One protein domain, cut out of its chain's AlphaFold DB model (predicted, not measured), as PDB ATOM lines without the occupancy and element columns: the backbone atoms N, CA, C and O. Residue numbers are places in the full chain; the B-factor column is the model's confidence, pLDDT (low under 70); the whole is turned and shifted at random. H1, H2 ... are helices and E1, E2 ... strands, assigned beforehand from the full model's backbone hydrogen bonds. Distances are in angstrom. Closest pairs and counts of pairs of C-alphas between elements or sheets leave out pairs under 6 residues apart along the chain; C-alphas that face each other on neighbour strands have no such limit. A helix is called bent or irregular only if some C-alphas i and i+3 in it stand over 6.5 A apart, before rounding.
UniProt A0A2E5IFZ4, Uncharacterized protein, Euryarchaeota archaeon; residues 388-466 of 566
ATOM      1  N   LEU A 388      14.700 -43.969  37.722       77.62
ATOM      2  CA  LEU A 388      15.436 -44.367  38.909       77.62
ATOM      3  C   LEU A 388      16.307 -45.570  38.573       77.62
ATOM      4  O   LEU A 388      15.936 -46.408  37.749       77.62
ATOM      5  N   TRP A 389      17.449 -45.687  39.238       78.75
ATOM      6  CA  TRP A 389      18.215 -46.923  39.259       78.75
ATOM      7  C   TRP A 389      17.331 -48.060  39.765       78.75
ATOM      8  O   TRP A 389      16.827 -48.019  40.887       78.75
ATOM      9  N   SER A 390      17.151 -49.093  38.944       80.94
ATOM     10  CA  SER A 390      16.393 -50.272  39.357       80.94
ATOM     11  C   SER A 390      17.183 -51.071  40.405       80.94
ATOM     12  O   SER A 390      18.419 -51.028  40.423       80.94
ATOM     13  N   HIS A 391      16.509 -51.850  41.265       74.38
ATOM     14  CA  HIS A 391      17.185 -52.783  42.189       74.38
ATOM     15  C   HIS A 391      18.227 -53.681  41.503       74.38
ATOM     16  O   HIS A 391      19.333 -53.806  42.035       74.38
ATOM     17  N   PRO A 392      17.952 -54.280  40.327       78.12
ATOM     18  CA  PRO A 392      18.961 -55.034  39.591       78.12
ATOM     19  C   PRO A 392      19.913 -54.157  38.761       78.12
ATOM     20  O   PRO A 392      20.946 -54.660  38.321       78.12
ATOM     21  N   GLY A 393      19.620 -52.878  38.533       79.06
ATOM     22  CA  GLY A 393      20.351 -52.023  37.598       79.06
ATOM     23  C   GLY A 393      21.793 -51.755  38.008       79.06
ATOM     24  O   GLY A 393      22.708 -51.998  37.221       79.06
ATOM     25  N   VAL A 394      22.015 -51.349  39.261       74.81
ATOM     26  CA  VAL A 394      23.360 -51.118  39.822       74.81
ATOM     27  C   VAL A 394      24.242 -52.382  39.752       74.81
ATOM     28  O   VAL A 394      25.336 -52.316  39.179       74.81
ATOM     29  N   PRO A 395      23.809 -53.563  40.251       73.00
ATOM     30  CA  PRO A 395      24.624 -54.774  40.149       73.00
ATOM     31  C   PRO A 395      24.775 -55.278  38.708       73.00
ATOM     32  O   PRO A 395      25.823 -55.832  38.376       73.00
ATOM     33  N   THR A 396      23.783 -55.064  37.837       78.81
ATOM     34  CA  THR A 396      23.881 -55.410  36.408       78.81
ATOM     35  C   THR A 396      24.941 -54.564  35.714       78.81
ATOM     36  O   THR A 396      25.786 -55.106  35.005       78.81
ATOM     37  N   MET A 397      24.981 -53.261  35.991       75.69
ATOM     38  CA  MET A 397      26.022 -52.354  35.503       75.69
ATOM     39  C   MET A 397      27.423 -52.777  35.948       75.69
ATOM     40  O   MET A 397      28.330 -52.906  35.123       75.69
ATOM     41  N   ALA A 398      27.597 -53.074  37.237       73.25
ATOM     42  CA  ALA A 398      28.873 -53.552  37.769       73.25
ATOM     43  C   ALA A 398      29.292 -54.907  37.157       73.25
ATOM     44  O   ALA A 398      30.466 -55.133  36.827       73.25
ATOM     45  N   TYR A 399      28.330 -55.815  36.970       77.12
ATOM     46  CA  TYR A 399      28.560 -57.108  36.334       77.12
ATOM     47  C   TYR A 399      28.972 -56.951  34.871       77.12
ATOM     48  O   TYR A 399      29.981 -57.528  34.468       77.12
ATOM     49  N   LEU A 400      28.241 -56.170  34.077       76.31
ATOM     50  CA  LEU A 400      28.553 -55.962  32.665       76.31
ATOM     51  C   LEU A 400      29.911 -55.274  32.496       76.31
ATOM     52  O   LEU A 400      30.713 -55.719  31.673       76.31
ATOM     53  N   GLY A 401      30.226 -54.288  33.339       68.38
ATOM     54  CA  GLY A 401      31.546 -53.661  33.386       68.38
ATOM     55  C   GLY A 401      32.670 -54.661  33.551       68.38
ATOM     56  O   GLY A 401      33.549 -54.774  32.693       68.38
ATOM     57  N   SER A 402      32.605 -55.438  34.628       69.12
ATOM     58  CA  SER A 402      33.667 -56.378  34.978       69.12
ATOM     59  C   SER A 402      33.760 -57.580  34.030       69.12
ATOM     60  O   SER A 402      34.864 -57.995  33.681       69.12
ATOM     61  N   SER A 403      32.625 -58.148  33.616       68.19
ATOM     62  CA  SER A 403      32.573 -59.424  32.892       68.19
ATOM     63  C   SER A 403      32.526 -59.286  31.373       68.19
ATOM     64  O   SER A 403      33.083 -60.127  30.671       68.19
ATOM     65  N   THR A 404      31.854 -58.250  30.868       66.56
ATOM     66  CA  THR A 404      31.514 -58.121  29.446       66.56
ATOM     67  C   THR A 404      32.379 -57.056  28.777       66.56
ATOM     68  O   THR A 404      32.918 -57.296  27.699       66.56
ATOM     69  N   PHE A 405      32.595 -55.919  29.443       67.94
ATOM     70  CA  PHE A 405      33.420 -54.825  28.921       67.94
ATOM     71  C   PHE A 405      34.887 -54.893  29.379       67.94
ATOM     72  O   PHE A 405      35.739 -54.201  28.825       67.94
ATOM     73  N   GLY A 406      35.209 -55.734  30.373       57.53
ATOM     74  CA  GLY A 406      36.567 -55.878  30.910       57.53
ATOM     75  C   GLY A 406      37.104 -54.603  31.573       57.53
ATOM     76  O   GLY A 406      38.319 -54.426  31.683       57.53
ATOM     77  N   ALA A 407      36.206 -53.713  32.001       56.84
ATOM     78  CA  ALA A 407      36.506 -52.435  32.625       56.84
ATOM     79  C   ALA A 407      35.997 -52.429  34.072       56.84
ATOM     80  O   ALA A 407      34.928 -52.952  34.377       56.84
ATOM     81  N   ASN A 408      36.743 -51.811  34.991       52.12
ATOM     82  CA  ASN A 408      36.202 -51.530  36.318       52.12
ATOM     83  C   ASN A 408      35.243 -50.340  36.195       52.12
ATOM     84  O   ASN A 408      35.676 -49.191  36.269       52.12
ATOM     85  N   MET A 409      33.970 -50.620  35.923       53.88
ATOM     86  CA  MET A 409      32.931 -49.598  35.890       53.88
ATOM     87  C   MET A 409      32.645 -49.157  37.325       53.88
ATOM     88  O   MET A 409      31.843 -49.777  38.018       53.88
ATOM     89  N   SER A 410      33.305 -48.089  37.779       51.16
ATOM     90  CA  SER A 410      32.739 -47.280  38.855       51.16
ATOM     91  C   SER A 410      31.504 -46.610  38.271       51.16
ATOM     92  O   SER A 410      31.624 -45.785  37.359       51.16
ATOM     93  N   VAL A 411      30.322 -47.012  38.724       56.12
ATOM     94  CA  VAL A 411      29.100 -46.299  38.369       56.12
ATOM     95  C   VAL A 411      29.253 -44.898  38.958       56.12
ATOM     96  O   VAL A 411      29.554 -44.764  40.140       56.12
ATOM     97  N   TYR A 412      29.204 -43.870  38.108       49.12
ATOM     98  CA  TYR A 412      29.477 -42.492  38.520       49.12
ATOM     99  C   TYR A 412      28.631 -42.139  39.750       49.12
ATOM    100  O   TYR A 412      27.429 -42.357  39.734       49.12
ATOM    101  N   GLY A 413      29.267 -41.664  40.824       51.97
ATOM    102  CA  GLY A 413      28.579 -41.303  42.070       51.97
ATOM    103  C   GLY A 413      28.200 -42.455  43.012       51.97
ATOM    104  O   GLY A 413      27.589 -42.171  44.033       51.97
ATOM    105  N   ASP A 414      28.569 -43.712  42.720       59.72
ATOM    106  CA  ASP A 414      28.210 -44.904  43.516       59.72
ATOM    107  C   ASP A 414      26.702 -44.979  43.876       59.72
ATOM    108  O   ASP A 414      26.348 -45.074  45.054       59.72
ATOM    109  N   PRO A 415      25.800 -44.946  42.875       62.12
ATOM    110  CA  PRO A 415      24.367 -44.893  43.111       62.12
ATOM    111  C   PRO A 415      23.837 -46.184  43.736       62.12
ATOM    112  O   PRO A 415      24.304 -47.293  43.451       62.12
ATOM    113  N   ALA A 416      22.802 -46.031  44.550       61.28
ATOM    114  CA  ALA A 416      21.985 -47.094  45.100       61.28
ATOM    115  C   ALA A 416      20.684 -47.271  44.288       61.28
ATOM    116  O   ALA A 416      20.248 -46.363  43.579       61.28
ATOM    117  N   PRO A 417      20.025 -48.442  44.380       67.88
ATOM    118  CA  PRO A 417      18.657 -48.595  43.897       67.88
ATOM    119  C   PRO A 417      17.731 -47.497  44.426       67.88
ATOM    120  O   PRO A 417      17.714 -47.240  45.628       67.88
ATOM    121  N   GLY A 418      16.944 -46.897  43.535       62.94
ATOM    122  CA  GLY A 418      16.036 -45.794  43.854       62.94
ATOM    123  C   GLY A 418      16.654 -44.410  43.673       62.94
ATOM    124  O   GLY A 418      15.910 -43.435  43.615       62.94
ATOM    125  N   ASP A 419      17.976 -44.309  43.504       64.50
ATOM    126  CA  ASP A 419      18.612 -43.044  43.144       64.50
ATOM    127  C   ASP A 419      18.224 -42.630  41.724       64.50
ATOM    128  O   ASP A 419      18.005 -43.465  40.841       64.50
ATOM    129  N   VAL A 420      18.195 -41.324  41.469       74.50
ATOM    130  CA  VAL A 420      17.895 -40.790  40.139       74.50
ATOM    131  C   VAL A 420      18.957 -41.238  39.131       74.50
ATOM    132  O   VAL A 420      20.163 -41.039  39.311       74.50
ATOM    133  N   PHE A 421      18.511 -41.811  38.014       75.50
ATOM    134  CA  PHE A 421      19.380 -42.136  36.894       75.50
ATOM    135  C   PHE A 421      19.556 -40.902  35.999       75.50
ATOM    136  O   PHE A 421      18.654 -40.528  35.253       75.50
ATOM    137  N   THR A 422      20.710 -40.241  36.089       72.00
ATOM    138  CA  THR A 422      21.000 -38.970  35.415       72.00
ATOM    139  C   THR A 422      21.440 -39.140  33.955       72.00
ATOM    140  O   THR A 422      21.785 -40.232  33.498       72.00
ATOM    141  N   ALA A 423      21.489 -38.027  33.215       72.25
ATOM    142  CA  ALA A 423      22.074 -37.991  31.873       72.25
ATOM    143  C   ALA A 423      23.565 -38.369  31.865       72.25
ATOM    144  O   ALA A 423      24.028 -38.988  30.910       72.25
ATOM    145  N   ASP A 424      24.301 -38.077  32.940       69.12
ATOM    146  CA  ASP A 424      25.698 -38.495  33.078       69.12
ATOM    147  C   ASP A 424      25.808 -40.018  33.206       69.12
ATOM    148  O   ASP A 424      26.664 -40.630  32.567       69.12
ATOM    149  N   HIS A 425      24.901 -40.663  33.952       75.50
ATOM    150  CA  HIS A 425      24.830 -42.128  34.006       75.50
ATOM    151  C   HIS A 425      24.553 -42.730  32.622       75.50
ATOM    152  O   HIS A 425      25.203 -43.705  32.234       75.50
ATOM    153  N   LEU A 426      23.651 -42.116  31.845       81.12
ATOM    154  CA  LEU A 426      23.364 -42.532  30.471       81.12
ATOM    155  C   LEU A 426      24.570 -42.331  29.540       81.12
ATOM    156  O   LEU A 426      24.882 -43.202  28.730       81.12
ATOM    157  N   ALA A 427      25.278 -41.209  29.663       74.56
ATOM    158  CA  ALA A 427      26.473 -40.923  28.873       74.56
ATOM    159  C   ALA A 427      27.600 -41.919  29.177       74.56
ATOM    160  O   ALA A 427      28.263 -42.406  28.260       74.56
ATOM    161  N   VAL A 428      27.779 -42.271  30.453       74.81
ATOM    162  CA  VAL A 428      28.713 -43.314  30.885       74.81
ATOM    163  C   VAL A 428      28.329 -44.657  30.265       74.81
ATOM    164  O   VAL A 428      29.181 -45.304  29.655       74.81
ATOM    165  N   TRP A 429      27.056 -45.054  30.358       81.38
ATOM    166  CA  TRP A 429      26.548 -46.270  29.722       81.38
ATOM    167  C   TRP A 429      26.845 -46.297  28.216       81.38
ATOM    168  O   TRP A 429      27.495 -47.225  27.731       81.38
ATOM    169  N   ASN A 430      26.456 -45.243  27.498       78.62
ATOM    170  CA  ASN A 430      26.652 -45.139  26.056       78.62
ATOM    171  C   ASN A 430      28.136 -45.146  25.663       78.62
ATOM    172  O   ASN A 430      28.530 -45.791  24.691       78.62
ATOM    173  N   GLY A 431      28.994 -44.494  26.447       76.88
ATOM    174  CA  GLY A 431      30.439 -44.534  26.240       76.88
ATOM    175  C   GLY A 431      31.009 -45.954  26.305       76.88
ATOM    176  O   GLY A 431      31.885 -46.302  25.511       76.88
ATOM    177  N   PHE A 432      30.494 -46.794  27.207       74.06
ATOM    178  CA  PHE A 432      30.937 -48.182  27.352       74.06
ATOM    179  C   PHE A 432      30.373 -49.112  26.277       74.06
ATOM    180  O   PHE A 432      31.099 -49.962  25.752       74.06
ATOM    181  N   THR A 433      29.100 -48.956  25.923       76.00
ATOM    182  CA  THR A 433      28.431 -49.851  24.971       76.00
ATOM    183  C   THR A 433      28.786 -49.567  23.510       76.00
ATOM    184  O   THR A 433      28.606 -50.449  22.662       76.00
ATOM    185  N   LEU A 434      29.379 -48.402  23.216       78.25
ATOM    186  CA  LEU A 434      29.769 -47.954  21.874       78.25
ATOM    187  C   LEU A 434      30.588 -48.992  21.087       78.25
ATOM    188  O   LEU A 434      30.358 -49.211  19.900       78.25
ATOM    189  N   ALA A 435      31.539 -49.667  21.738       69.81
ATOM    190  CA  ALA A 435      32.433 -50.622  21.073       69.81
ATOM    191  C   ALA A 435      31.761 -51.960  20.706       69.81
ATOM    192  O   ALA A 435      32.348 -52.763  19.979       69.81
ATOM    193  N   MET A 436      30.553 -52.218  21.211       69.06
ATOM    194  CA  MET A 436      29.855 -53.500  21.087       69.06
ATOM    195  C   MET A 436      28.465 -53.369  20.447       69.06
ATOM    196  O   MET A 436      27.623 -54.249  20.602       69.06
ATOM    197  N   GLY A 437      28.234 -52.286  19.699       66.88
ATOM    198  CA  GLY A 437      26.994 -52.066  18.950       66.88
ATOM    199  C   GLY A 437      25.878 -51.371  19.731       66.88
ATOM    200  O   GLY A 437      24.791 -51.233  19.180       66.88
ATOM    201  N   GLY A 438      26.138 -50.930  20.968       72.81
ATOM    202  CA  GLY A 438      25.317 -49.930  21.657       72.81
ATOM    203  C   GLY A 438      25.874 -48.519  21.463       72.81
ATOM    204  O   GLY A 438      26.471 -48.212  20.430       72.81
ATOM    205  N   GLY A 439      25.699 -47.668  22.470       73.50
ATOM    206  CA  GLY A 439      26.285 -46.326  22.526       73.50
ATOM    207  C   GLY A 439      25.366 -45.204  22.065       73.50
ATOM    208  O   GLY A 439      25.790 -44.055  21.984       73.50
ATOM    209  N   ASN A 440      24.116 -45.545  21.774       82.94
ATOM    210  CA  ASN A 440      23.051 -44.611  21.437       82.94
ATOM    211  C   ASN A 440      21.745 -45.011  22.144       82.94
ATOM    212  O   ASN A 440      20.659 -44.843  21.595       82.94
ATOM    213  N   ASP A 441      21.864 -45.621  23.323       83.81
ATOM    214  CA  ASP A 441      20.730 -45.970  24.163       83.81
ATOM    215  C   ASP A 441      20.104 -44.681  24.725       83.81
ATOM    216  O   ASP A 441      20.812 -43.737  25.101       83.81
ATOM    217  N   THR A 442      18.775 -44.636  24.776       87.44
ATOM    218  CA  THR A 442      18.015 -43.615  25.511       87.44
ATOM    219  C   THR A 442      17.680 -44.130  26.914       87.44
ATOM    220  O   THR A 442      17.920 -45.297  27.222       87.44
ATOM    221  N   PHE A 443      17.093 -43.292  27.776       83.44
ATOM    222  CA  PHE A 443      16.570 -43.766  29.064       83.44
ATOM    223  C   PHE A 443      15.537 -44.892  28.883       83.44
ATOM    224  O   PHE A 443      15.605 -45.901  29.581       83.44
ATOM    225  N   ASP A 444      14.655 -44.776  27.884       85.75
ATOM    226  CA  ASP A 444      13.662 -45.807  27.559       85.75
ATOM    227  C   ASP A 444      14.298 -47.111  27.072       85.75
ATOM    228  O   ASP A 444      13.831 -48.196  27.420       85.75
ATOM    229  N   SER A 445      15.410 -47.038  26.336       87.88
ATOM    230  CA  SER A 445      16.152 -48.235  25.922       87.88
ATOM    231  C   SER A 445      16.641 -49.064  27.116       87.88
ATOM    232  O   SER A 445      16.868 -50.267  26.972       87.88
ATOM    233  N   LEU A 446      16.806 -48.430  28.283       90.25
ATOM    234  CA  LEU A 446      17.287 -49.046  29.520       90.25
ATOM    235  C   LEU A 446      16.170 -49.483  30.479       90.25
ATOM    236  O   LEU A 446      16.486 -50.072  31.518       90.25
ATOM    237  N   LEU A 447      14.901 -49.223  30.148       88.94
ATOM    238  CA  LEU A 447      13.746 -49.728  30.892       88.94
ATOM    239  C   LEU A 447      13.615 -51.261  30.770       88.94
ATOM    240  O   LEU A 447      14.209 -51.880  29.876       88.94
ATOM    241  N   PRO A 448      12.814 -51.912  31.636       84.19
ATOM    242  CA  PRO A 448      12.473 -53.319  31.467       84.19
ATOM    243  C   PRO A 448      11.846 -53.574  30.088       84.19
ATOM    244  O   PRO A 448      10.824 -52.992  29.735       84.19
ATOM    245  N   GLY A 449      12.453 -54.462  29.298       79.06
ATOM    246  CA  GLY A 449      11.992 -54.747  27.933       79.06
ATOM    247  C   GLY A 449      12.303 -53.654  26.903       79.06
ATOM    248  O   GLY A 449      11.774 -53.726  25.793       79.06
ATOM    249  N   GLY A 450      13.149 -52.684  27.255       85.12
ATOM    250  CA  GLY A 450      13.663 -51.672  26.342       85.12
ATOM    251  C   GLY A 450      14.480 -52.263  25.191       85.12
ATOM    252  O   GLY A 450      14.875 -53.431  25.172       85.12
ATOM    253  N   ASP A 451      14.727 -51.423  24.200       86.50
ATOM    254  CA  ASP A 451      15.316 -51.742  22.902       86.50
ATOM    255  C   ASP A 451      16.844 -51.592  22.862       86.50
ATOM    256  O   ASP A 451      17.454 -51.624  21.789       86.50
ATOM    257  N   SER A 452      17.491 -51.533  24.034       86.75
ATOM    258  CA  SER A 452      18.947 -51.624  24.114       86.75
ATOM    259  C   SER A 452      19.456 -52.921  23.466       86.75
ATOM    260  O   SER A 452      18.927 -54.006  23.741       86.75
ATOM    261  N   PRO A 453      20.561 -52.882  22.696       82.19
ATOM    262  CA  PRO A 453      21.237 -54.086  22.204       82.19
ATOM    263  C   PRO A 453      21.645 -55.062  23.320       82.19
ATOM    264  O   PRO A 453      21.865 -56.248  23.063       82.19
ATOM    265  N   PHE A 454      21.718 -54.581  24.565       80.88
ATOM    266  CA  PHE A 454      22.045 -55.365  25.753       80.88
ATOM    267  C   PHE A 454      20.822 -55.791  26.570       80.88
ATOM    268  O   PHE A 454      20.997 -56.408  27.619       80.88
ATOM    269  N   ALA A 455      19.594 -55.544  26.104       81.25
ATOM    270  CA  ALA A 455      18.362 -55.862  26.834       81.25
ATOM    271  C   ALA A 455      18.264 -57.341  27.256       81.25
ATOM    272  O   ALA A 455      17.740 -57.656  28.321       81.25
ATOM    273  N   VAL A 456      18.852 -58.264  26.483       78.00
ATOM    274  CA  VAL A 456      18.933 -59.697  26.838       78.00
ATOM    275  C   VAL A 456      19.705 -59.935  28.144       78.00
ATOM    276  O   VAL A 456      19.407 -60.878  28.875       78.00
ATOM    277  N   TYR A 457      20.683 -59.083  28.447       75.75
ATOM    278  CA  TYR A 457      21.463 -59.125  29.684       75.75
ATOM    279  C   TYR A 457      20.851 -58.276  30.805       75.75
ATOM    280  O   TYR A 457      21.316 -58.348  31.939       75.75
ATOM    281  N   MET A 458      19.813 -57.494  30.498       81.00
ATOM    282  CA  MET A 458      19.158 -56.546  31.402       81.00
ATOM    283  C   MET A 458      17.631 -56.716  31.332       81.00
ATOM    284  O   MET A 458      16.913 -55.763  31.037       81.00
ATOM    285  N   PRO A 459      17.096 -57.930  31.569       71.25
ATOM    286  CA  PRO A 459      15.681 -58.234  31.324       71.25
ATOM    287  C   PRO A 459      14.720 -57.399  32.185       71.25
ATOM    288  O   PRO A 459      13.567 -57.198  31.820       71.25
ATOM    289  N   THR A 460      15.208 -56.914  33.320       76.62
ATOM    290  CA  THR A 460      14.513 -56.056  34.284       76.62
ATOM    291  C   THR A 460      14.890 -54.578  34.145       76.62
ATOM    292  O   THR A 460      14.572 -53.799  35.033       76.62
ATOM    293  N   GLY A 461      15.615 -54.204  33.088       83.69
ATOM    294  CA  GLY A 461      16.144 -52.855  32.893       83.69
ATOM    295  C   GLY A 461      17.298 -52.494  33.837       83.69
ATOM    296  O   GLY A 461      17.494 -53.105  34.893       83.69
ATOM    297  N   ILE A 462      18.069 -51.475  33.448       86.00
ATOM    298  CA  ILE A 462      18.985 -50.758  34.354       86.00
ATOM    299  C   ILE A 462      18.228 -49.670  35.118       86.00
ATOM    300  O   ILE A 462      18.553 -49.377  36.271       86.00
ATOM    301  N   VAL A 463      17.213 -49.093  34.481       88.62
ATOM    302  CA  VAL A 463      16.380 -48.046  35.057       88.62
ATOM    303  C   VAL A 463      14.933 -48.497  35.127       88.62
ATOM    304  O   VAL A 463      14.526 -49.380  34.376       88.62
ATOM    305  N   ILE A 464      14.165 -47.886  36.021       81.81
ATOM    306  CA  ILE A 464      12.707 -48.001  36.076       81.81
ATOM    307  C   ILE A 464      12.083 -46.628  36.282       81.81
ATOM    308  O   ILE A 464      12.732 -45.706  36.774       81.81
ATOM    309  N   THR A 465      10.816 -46.489  35.923       81.56
ATOM    310  CA  THR A 465      10.052 -45.274  36.226       81.56
ATOM    311  C   THR A 465       9.623 -45.234  37.695       81.56
ATOM    312  O   THR A 465       9.545 -46.262  38.366       81.56
ATOM    313  N   GLU A 466       9.263 -44.056  38.203       73.56
ATOM    314  CA  GLU A 466       8.701 -43.911  39.558       73.56
ATOM    315  C   GLU A 466       7.396 -44.716  39.744       73.56
ATOM    316  O   GLU A 466       7.142 -45.312  40.795       73.56
TER     317      GLU A 466
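AT A GLANCE: This is residues 388 to 466 of the 566 residues of an uncharacterized protein of Euryarchaeota archaeon (UniProt A0A2E5IFZ4). With little regular structure, two helices, H1 and H2, lie loosely side by side amid long loops; E1 pairs with residues 388 to 389. Of 79 printed residues, 30 are in named elements, mostly helix, ordered H1, H2, E1. The whole is compact: radius of gyration of the C-alphas 10.9 A, spans 31 by 25 by 20 A.

HOW THE PARTS SIT: H2, residues 423 to 436, is close to but not clearly touching H1, residues 393 to 405; their closest C-alphas, Phe 432 and Phe 405, are 7.3 A apart. Their tilt is shallow, 29 degrees, the same way. E1, residues 463 to 465, is apart from H2. O i to N i+4 pairs within hydrogen-bond range: H1 8 of 9, H2 8 of 10.

IN THESE COORDINATES: H2, 20.4 A long, is only just irregular: C-alphas 432 and 435 are 6.9 A apart. H1, 15.9 A, begins at C-alpha 393 (20.351, -52.023, 37.598); E1 ends at C-alpha 465 (10.052, -45.274, 36.226).

THE WHOLE: The printed part has no cut; both links are long. pLDDT is under 70 at residues 401 to 419, 424, 435 to 437.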